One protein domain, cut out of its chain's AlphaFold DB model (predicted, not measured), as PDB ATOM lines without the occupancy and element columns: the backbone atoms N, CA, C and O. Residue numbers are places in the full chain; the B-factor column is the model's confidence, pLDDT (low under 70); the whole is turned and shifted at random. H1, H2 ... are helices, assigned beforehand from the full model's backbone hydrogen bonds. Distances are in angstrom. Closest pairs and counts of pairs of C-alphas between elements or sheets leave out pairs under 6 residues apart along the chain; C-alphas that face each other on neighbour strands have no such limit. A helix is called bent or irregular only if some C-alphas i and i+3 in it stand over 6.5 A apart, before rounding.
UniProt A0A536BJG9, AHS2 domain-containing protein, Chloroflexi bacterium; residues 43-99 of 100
ATOM      1  N   ALA A  43      93.382 -29.028  38.009       95.38
ATOM      2  CA  ALA A  43      93.969 -28.154  36.996       95.38
ATOM      3  C   ALA A  43      94.267 -28.859  35.661       95.38
ATOM      4  O   ALA A  43      94.196 -28.233  34.606       95.38
ATOM      5  N   ASP A  44      94.515 -30.171  35.696       94.69
ATOM      6  CA  ASP A  44      94.879 -30.960  34.519       94.69
ATOM      7  C   ASP A  44      93.708 -31.752  33.923       94.69
ATOM      8  O   ASP A  44      93.861 -32.381  32.876       94.69
ATOM      9  N   TRP A  45      92.515 -31.696  34.524       93.19
ATOM     10  CA  TRP A  45      91.338 -32.402  34.002       93.19
ATOM     11  C   TRP A  45      91.007 -32.043  32.543       93.19
ATOM     12  O   TRP A  45      90.782 -32.972  31.762       93.19
ATOM     13  N   PRO A  46      91.040 -30.760  32.113       92.38
ATOM     14  CA  PRO A  46      90.780 -30.420  30.714       92.38
ATOM     15  C   PRO A  46      91.794 -31.037  29.747       92.38
ATOM     16  O   PRO A  46      91.428 -31.407  28.637       92.38
ATOM     17  N   ARG A  47      93.057 -31.191  30.173       92.25
ATOM     18  CA  ARG A  47      94.110 -31.801  29.347       92.25
ATOM     19  C   ARG A  47      93.807 -33.270  29.081       92.25
ATOM     20  O   ARG A  47      93.977 -33.731  27.962       92.25
ATOM     21  N   ILE A  48      93.334 -33.987  30.098       91.62
ATOM     22  CA  ILE A  48      93.027 -35.418  29.991       91.62
ATOM     23  C   ILE A  48      91.759 -35.651  29.182       91.62
ATOM     24  O   ILE A  48      91.729 -36.555  28.353       91.62
ATOM     25  N   GLY A  49      90.735 -34.816  29.375       89.94
ATOM     26  CA  GLY A  49      89.491 -34.905  28.607       89.94
ATOM     27  C   GLY A  49      89.670 -34.681  27.101       89.94
ATOM     28  O   GLY A  49      88.799 -35.065  26.329       89.94
ATOM     29  N   GLN A  50      90.791 -34.088  26.674       93.06
ATOM     30  CA  GLN A  50      91.108 -33.808  25.269       93.06
ATOM     31  C   GLN A  50      92.124 -34.787  24.651       93.06
ATOM     32  O   GLN A  50      92.562 -34.581  23.519       93.06
ATOM     33  N   LEU A  51      92.528 -35.846  25.361       92.00
ATOM     34  CA  LEU A  51      93.483 -36.822  24.832       92.00
ATOM     35  C   LEU A  51      92.862 -37.682  23.724       92.00
ATOM     36  O   LEU A  51      91.773 -38.233  23.873       92.00
ATOM     37  N   ALA A  52      93.601 -37.852  22.626       92.31
ATOM     38  CA  ALA A  52      93.234 -38.788  21.571       92.31
ATOM     39  C   ALA A  52      93.518 -40.247  21.989       92.31
ATOM     40  O   ALA A  52      94.455 -40.500  22.756       92.31
ATOM     41  N   PRO A  53      92.775 -41.233  21.452       89.06
ATOM     42  CA  PRO A  53      93.109 -42.642  21.632       89.06
ATOM     43  C   PRO A  53      94.552 -42.936  21.204       89.06
ATOM     44  O   PRO A  53      94.984 -42.529  20.127       89.06
ATOM     45  N   GLY A  54      95.302 -43.643  22.052       87.81
ATOM     46  CA  GLY A  54      96.715 -43.953  21.809       87.81
ATOM     47  C   GLY A  54      97.694 -42.813  22.119       87.81
ATOM     48  O   GLY A  54      98.886 -42.967  21.867       87.81
ATOM     49  N   ALA A  55      97.232 -41.684  22.670       89.75
ATOM     50  CA  ALA A  55      98.122 -40.634  23.153       89.75
ATOM     51  C   ALA A  55      98.988 -41.128  24.325       89.75
ATOM     52  O   ALA A  55      98.505 -41.786  25.247       89.75
ATOM     53  N   ASN A  56     100.269 -40.756  24.308       90.44
ATOM     54  CA  ASN A  56     101.191 -41.046  25.403       90.44
ATOM     55  C   ASN A  56     100.997 -40.045  26.546       90.44
ATOM     56  O   ASN A  56     100.967 -38.834  26.319       90.44
ATOM     57  N   VAL A  57     100.926 -40.550  27.778       90.56
ATOM     58  CA  VAL A  57     100.720 -39.748  28.992       90.56
ATOM     59  C   VAL A  57     101.799 -40.082  30.011       90.56
ATOM     60  O   VAL A  57     102.043 -41.251  30.298       90.56
ATOM     61  N   ASN A  58     102.418 -39.050  30.586       92.31
ATOM     62  CA  ASN A  58     103.376 -39.182  31.679       92.31
ATOM     63  C   ASN A  58     102.826 -38.476  32.918       92.31
ATOM     64  O   ASN A  58     102.466 -37.302  32.852       92.31
ATOM     65  N   PHE A  59     102.789 -39.181  34.047       91.62
ATOM     66  CA  PHE A  59     102.360 -38.616  35.323       91.62
ATOM     67  C   PHE A  59     103.562 -38.155  36.139       91.62
ATOM     68  O   PHE A  59     104.568 -38.858  36.233       91.62
ATOM     69  N   GLN A  60     103.425 -36.994  36.773       94.69
ATOM     70  CA  GLN A  60     104.415 -36.463  37.696       94.69
ATOM     71  C   GLN A  60     103.786 -36.300  39.086       94.69
ATOM     72  O   GLN A  60     102.698 -35.731  39.192       94.69
ATOM     73  N   PRO A  61     104.447 -36.765  40.162       96.00
ATOM     74  CA  PRO A  61     103.991 -36.478  41.513       96.00
ATOM     75  C   PRO A  61     104.128 -34.980  41.802       96.00
ATOM     76  O   PRO A  61     105.162 -34.369  41.529       96.00
ATOM     77  N   VAL A  62     103.091 -34.399  42.396       96.69
ATOM     78  CA  VAL A  62     103.057 -32.988  42.794       96.69
ATOM     79  C   VAL A  62     102.699 -32.863  44.268       96.69
ATOM     80  O   VAL A  62     102.005 -33.711  44.830       96.69
ATOM     81  N   SER A  63     103.174 -31.797  44.912       97.62
ATOM     82  CA  SER A  63     102.761 -31.481  46.278       97.62
ATOM     83  C   SER A  63     101.332 -30.932  46.294       97.62
ATOM     84  O   SER A  63     100.863 -30.351  45.313       97.62
ATOM     85  N   GLN A  64     100.647 -31.062  47.433       96.31
ATOM     86  CA  GLN A  64      99.315 -30.471  47.604       96.31
ATOM     87  C   GLN A  64      99.327 -28.952  47.393       96.31
ATOM     88  O   GLN A  64      98.385 -28.401  46.833       96.31
ATOM     89  N   GLU A  65     100.412 -28.282  47.786       97.88
ATOM     90  CA  GLU A  65     100.536 -26.835  47.620       97.88
ATOM     91  C   GLU A  65     100.686 -26.435  46.147       97.88
ATOM     92  O   GLU A  65     100.001 -25.524  45.686       97.88
ATOM     93  N   ALA A  66     101.501 -27.164  45.376       97.06
ATOM     94  CA  ALA A  66     101.595 -26.960  43.932       97.06
ATOM     95  C   ALA A  66     100.251 -27.235  43.236       97.06
ATOM     96  O   ALA A  66      99.826 -26.450  42.390       97.06
ATOM     97  N   ALA A  67      99.549 -28.302  43.636       96.56
ATOM     98  CA  ALA A  67      98.222 -28.636  43.120       96.56
ATOM     99  C   ALA A  67      97.195 -27.524  43.395       96.56
ATOM    100  O   ALA A  67      96.436 -27.138  42.504       96.56
ATOM    101  N   ARG A  68      97.189 -26.983  44.619       97.38
ATOM    102  CA  ARG A  68      96.308 -25.883  45.030       97.38
ATOM    103  C   ARG A  68      96.619 -24.607  44.255       97.38
ATOM    104  O   ARG A  68      95.697 -23.974  43.744       97.38
ATOM    105  N   LYS A  69      97.902 -24.251  44.140       97.94
ATOM    106  CA  LYS A  69      98.342 -23.080  43.379       97.94
ATOM    107  C   LYS A  69      97.910 -23.181  41.914       97.94
ATOM    108  O   LYS A  69      97.302 -22.245  41.412       97.94
ATOM    109  N   ALA A  70      98.145 -24.323  41.266       97.00
ATOM    110  CA  ALA A  70      97.745 -24.540  39.876       97.00
ATOM    111  C   ALA A  70      96.226 -24.390  39.675       97.00
ATOM    112  O   ALA A  70      95.786 -23.823  38.678       97.00
ATOM    113  N   GLY A  71      95.420 -24.856  40.636       96.56
ATOM    114  CA  GLY A  71      93.968 -24.673  40.611       96.56
ATOM    115  C   GLY A  71      93.538 -23.205  40.698       96.56
ATOM    116  O   GLY A  71      92.651 -22.792  39.955       96.56
ATOM    117  N   LEU A  72      94.179 -22.411  41.560       97.81
ATOM    118  CA  LEU A  72      93.917 -20.969  41.656       97.81
ATOM    119  C   LEU A  72      94.349 -20.232  40.385       97.81
ATOM    120  O   LEU A  72      93.562 -19.470  39.831       97.81
ATOM    121  N   ASP A  73      95.549 -20.526  39.871       97.19
ATOM    122  CA  ASP A  73      96.055 -19.928  38.631       97.19
ATOM    123  C   ASP A  73      95.089 -20.193  37.454       97.19
ATOM    124  O   ASP A  73      94.827 -19.305  36.640       97.19
ATOM    125  N   GLN A  74      94.520 -21.404  37.375       96.62
ATOM    126  CA  GLN A  74      93.532 -21.761  36.357       96.62
ATOM    127  C   GLN A  74      92.219 -20.985  36.524       96.62
ATOM    128  O   GLN A  74      91.678 -20.483  35.537       96.62
ATOM    129  N   GLN A  75      91.697 -20.881  37.749       96.62
ATOM    130  CA  GLN A  75      90.478 -20.117  38.031       96.62
ATOM    131  C   GLN A  75      90.655 -18.638  37.676       96.62
ATOM    132  O   GLN A  75      89.783 -18.058  37.033       96.62
ATOM    133  N   ASP A  76      91.805 -18.056  38.011       97.19
ATOM    134  CA  ASP A  76      92.136 -16.673  37.676       97.19
ATOM    135  C   ASP A  76      92.227 -16.455  36.162       97.19
ATOM    136  O   ASP A  76      91.778 -15.426  35.655       97.19
ATOM    137  N   ALA A  77      92.817 -17.401  35.425       94.62
ATOM    138  CA  ALA A  77      92.910 -17.333  33.970       94.62
ATOM    139  C   ALA A  77      91.523 -17.402  33.311       94.62
ATOM    140  O   ALA A  77      91.181 -16.540  32.503       94.62
ATOM    141  N   LEU A  78      90.695 -18.373  33.707       94.75
ATOM    142  CA  LEU A  78      89.324 -18.506  33.206       94.75
ATOM    143  C   LEU A  78      88.469 -17.291  33.575       94.75
ATOM    144  O   LEU A  78      87.728 -16.784  32.739       94.75
ATOM    145  N   GLY A  79      88.611 -16.778  34.797       95.75
ATOM    146  CA  GLY A  79      87.898 -15.591  35.255       95.75
ATOM    147  C   GLY A  79      88.309 -14.309  34.528       95.75
ATOM    148  O   GLY A  79      87.513 -13.375  34.472       95.75
ATOM    149  N   ARG A  80      89.530 -14.226  33.981       95.25
ATOM    150  CA  ARG A  80      89.943 -13.117  33.100       95.25
ATOM    151  C   ARG A  80      89.247 -13.199  31.748       95.25
ATOM    152  O   ARG A  80      88.607 -12.232  31.360       95.25
ATOM    153  N   ILE A  81      89.311 -14.361  31.101       92.25
ATOM    154  CA  ILE A  81      88.672 -14.598  29.799       92.25
ATOM    155  C   ILE A  81      87.158 -14.374  29.899       92.25
ATOM    156  O   ILE A  81      86.569 -13.716  29.053       92.25
ATOM    157  N   ALA A  82      86.522 -14.875  30.961       91.81
ATOM    158  CA  ALA A  82      85.089 -14.694  31.174       91.81
ATOM    159  C   ALA A  82      84.688 -13.215  31.301       91.81
ATOM    160  O   ALA A  82      83.631 -12.835  30.809       91.81
ATOM    161  N   ARG A  83      85.530 -12.382  31.934       88.75
ATOM    162  CA  ARG A  83      85.297 -10.933  32.029       88.75
ATOM    163  C   ARG A  83      85.416 -10.253  30.671       88.75
ATOM    164  O   ARG A  83      84.518  -9.508  30.311       88.75
ATOM    165  N   GLU A  84      86.455 -10.578  29.911       88.44
ATOM    166  CA  GLU A  84      86.654 -10.053  28.556       88.44
ATOM    167  C   GLU A  84      85.469 -10.401  27.641       88.44
ATOM    168  O   GLU A  84      84.852  -9.515  27.060       88.44
ATOM    169  N   ILE A  85      85.046 -11.671  27.624       87.19
ATOM    170  CA  ILE A  85      83.862 -12.105  26.866       87.19
ATOM    171  C   ILE A  85      82.596 -11.367  27.328       87.19
ATOM    172  O   ILE A  85      81.728 -11.061  26.513       87.19
ATOM    173  N   SER A  86      82.463 -11.085  28.630       80.38
ATOM    174  CA  SER A  86      81.293 -10.375  29.161       80.38
ATOM    175  C   SER A  86      81.266  -8.882  28.824       80.38
ATOM    176  O   SER A  86      80.190  -8.294  28.786       80.38
ATOM    177  N   GLU A  87      82.418  -8.262  28.583       73.25
ATOM    178  CA  GLU A  87      82.500  -6.854  28.182       73.25
ATOM    179  C   GLU A  87      82.160  -6.686  26.690       73.25
ATOM    180  O   GLU A  87      81.553  -5.689  26.305       73.25
ATOM    181  N   ASP A  88      82.425  -7.714  25.879       65.75
ATOM    182  CA  ASP A  88      82.119  -7.787  24.444       65.75
ATOM    183  C   ASP A  88      80.678  -8.247  24.121       65.75
ATOM    184  O   ASP A  88      80.397  -8.652  22.987       65.75
ATOM    185  N   GLN A  89      79.742  -8.193  25.082       62.97
ATOM    186  CA  GLN A  89      78.325  -8.588  24.935       62.97
ATOM    187  C   GLN A  89      77.550  -7.678  23.949       62.97
ATOM    188  O   GLN A  89      76.620  -6.961  24.303       62.97
ATOM    189  N   SER A  90      77.915  -7.740  22.669       63.19
ATOM    190  CA  SER A  90      77.094  -7.387  21.505       63.19
ATOM    191  C   SER A  90      76.185  -8.549  21.077       63.19
ATOM    192  O   SER A  90      75.358  -8.400  20.177       63.19
ATOM    193  N   TRP A  91      76.322  -9.706  21.739       61.62
ATOM    194  CA  TRP A  91      75.613 -10.945  21.427       61.62
ATOM    195  C   TRP A  91      74.099 -10.839  21.622       61.62
ATOM    196  O   TRP A  91      73.365 -11.349  20.781       61.62
ATOM    197  N   ASP A  92      73.629 -10.125  22.649       66.81
ATOM    198  CA  ASP A  92      72.191  -9.916  22.870       66.81
ATOM    199  C   ASP A  92      71.544  -9.148  21.703       66.81
ATOM    200  O   ASP A  92      70.456  -9.499  21.250       66.81
ATOM    201  N   GLY A  93      72.237  -8.142  21.159       64.94
ATOM    202  CA  GLY A  93      71.785  -7.400  19.978       64.94
ATOM    203  C   GLY A  93      71.855  -8.239  18.703       64.94
ATOM    204  O   GLY A  93      70.874  -8.334  17.975       64.94
ATOM    205  N   ALA A  94      72.976  -8.928  18.474       69.00
ATOM    206  CA  ALA A  94      73.178  -9.754  17.285       69.00
ATOM    207  C   ALA A  94      72.211 -10.951  17.194       69.00
ATOM    208  O   ALA A  94      71.819 -11.343  16.096       69.00
ATOM    209  N   TRP A  95      71.812 -11.538  18.328       69.06
ATOM    210  CA  TRP A  95      70.844 -12.638  18.369       69.06
ATOM    211  C   TRP A  95      69.406 -12.151  18.136       69.06
ATOM    212  O   TRP A  95      68.659 -12.776  17.382       69.06
ATOM    213  N   LEU A  96      69.039 -10.992  18.698       67.88
ATOM    214  CA  LEU A  96      67.759 -10.332  18.413       67.88
ATOM    215  C   LEU A  96      67.661  -9.878  16.945       67.88
ATOM    216  O   LEU A  96      66.612 -10.048  16.323       67.88
ATOM    217  N   ASP A  97      68.756  -9.380  16.364       74.12
ATOM    218  CA  ASP A  97      68.836  -8.975  14.954       74.12
ATOM    219  C   ASP A  97      68.802 -10.175  13.987       74.12
ATOM    220  O   ASP A  97      68.347 -10.048  12.847       74.12
ATOM    221  N   ALA A  98      69.234 -11.360  14.435       77.00
ATOM    222  CA  ALA A  98      69.146 -12.612  13.679       77.00
ATOM    223  C   ALA A  98      67.737 -13.241  13.682       77.00
ATOM    224  O   ALA A  98      67.522 -14.252  13.011       77.00
ATOM    225  N   GLY A  99      66.774 -12.629  14.380       71.56
ATOM    226  CA  GLY A  99      65.360 -13.002  14.332       71.56
ATOM    227  C   GLY A  99      64.853 -13.890  15.471       71.56
ATOM    228  O   GLY A  99      63.662 -14.195  15.450       71.56
TER     229      GLY A  99
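This is residues 43 to 99 of the 100 residues of the protein "AHS2 domain-containing protein" of Chloroflexi bacterium (UniProt A0A536BJG9). One long helix, H2, makes the length of a flat, open shape; short H1 meets its residues 67 to 74 crosswise, and short H3 stands free beyond its far end. A wide loop, residues 50 to 63, swings out between H1 and H2. The printed part has 57 residues with three named helices, H1, H2, H3 in order, and no named strand: all helix. It is extended, with a radius of gyration of the C-alphas of 17.9 A and spans of 51 by 31 by 9 A.

Start at H1, residues 43 to 49, which touches H2, residues 64 to 87, about perpendicular at 74 degrees; the closest C-alphas, of Ala 43 and Gly 71, are 5.0 A apart. H3, residues 91 to 97, is apart from both. Every O i to N i+4 pair is within hydrogen-bond range in H2 and H3, and 2 of 3 in H1.

Find C-alpha 43 at (93.969, -28.154, 36.996); H1 is irregular, with C-alphas 43 and 46 7.4 A apart. H2 runs 34.9 A from C-alpha 64 at (99.315, -30.471, 47.604). H3 ends at C-alpha 97, (68.836, -8.975, 14.954).

The farthest C-alphas, of Pro 61 and Gly 99, are 52.7 A apart. The printed part has no cut; the link from H1 to H2 is long, that from H2 to H3 tight. Look for pLDDT under 70 at residues 88 to 96.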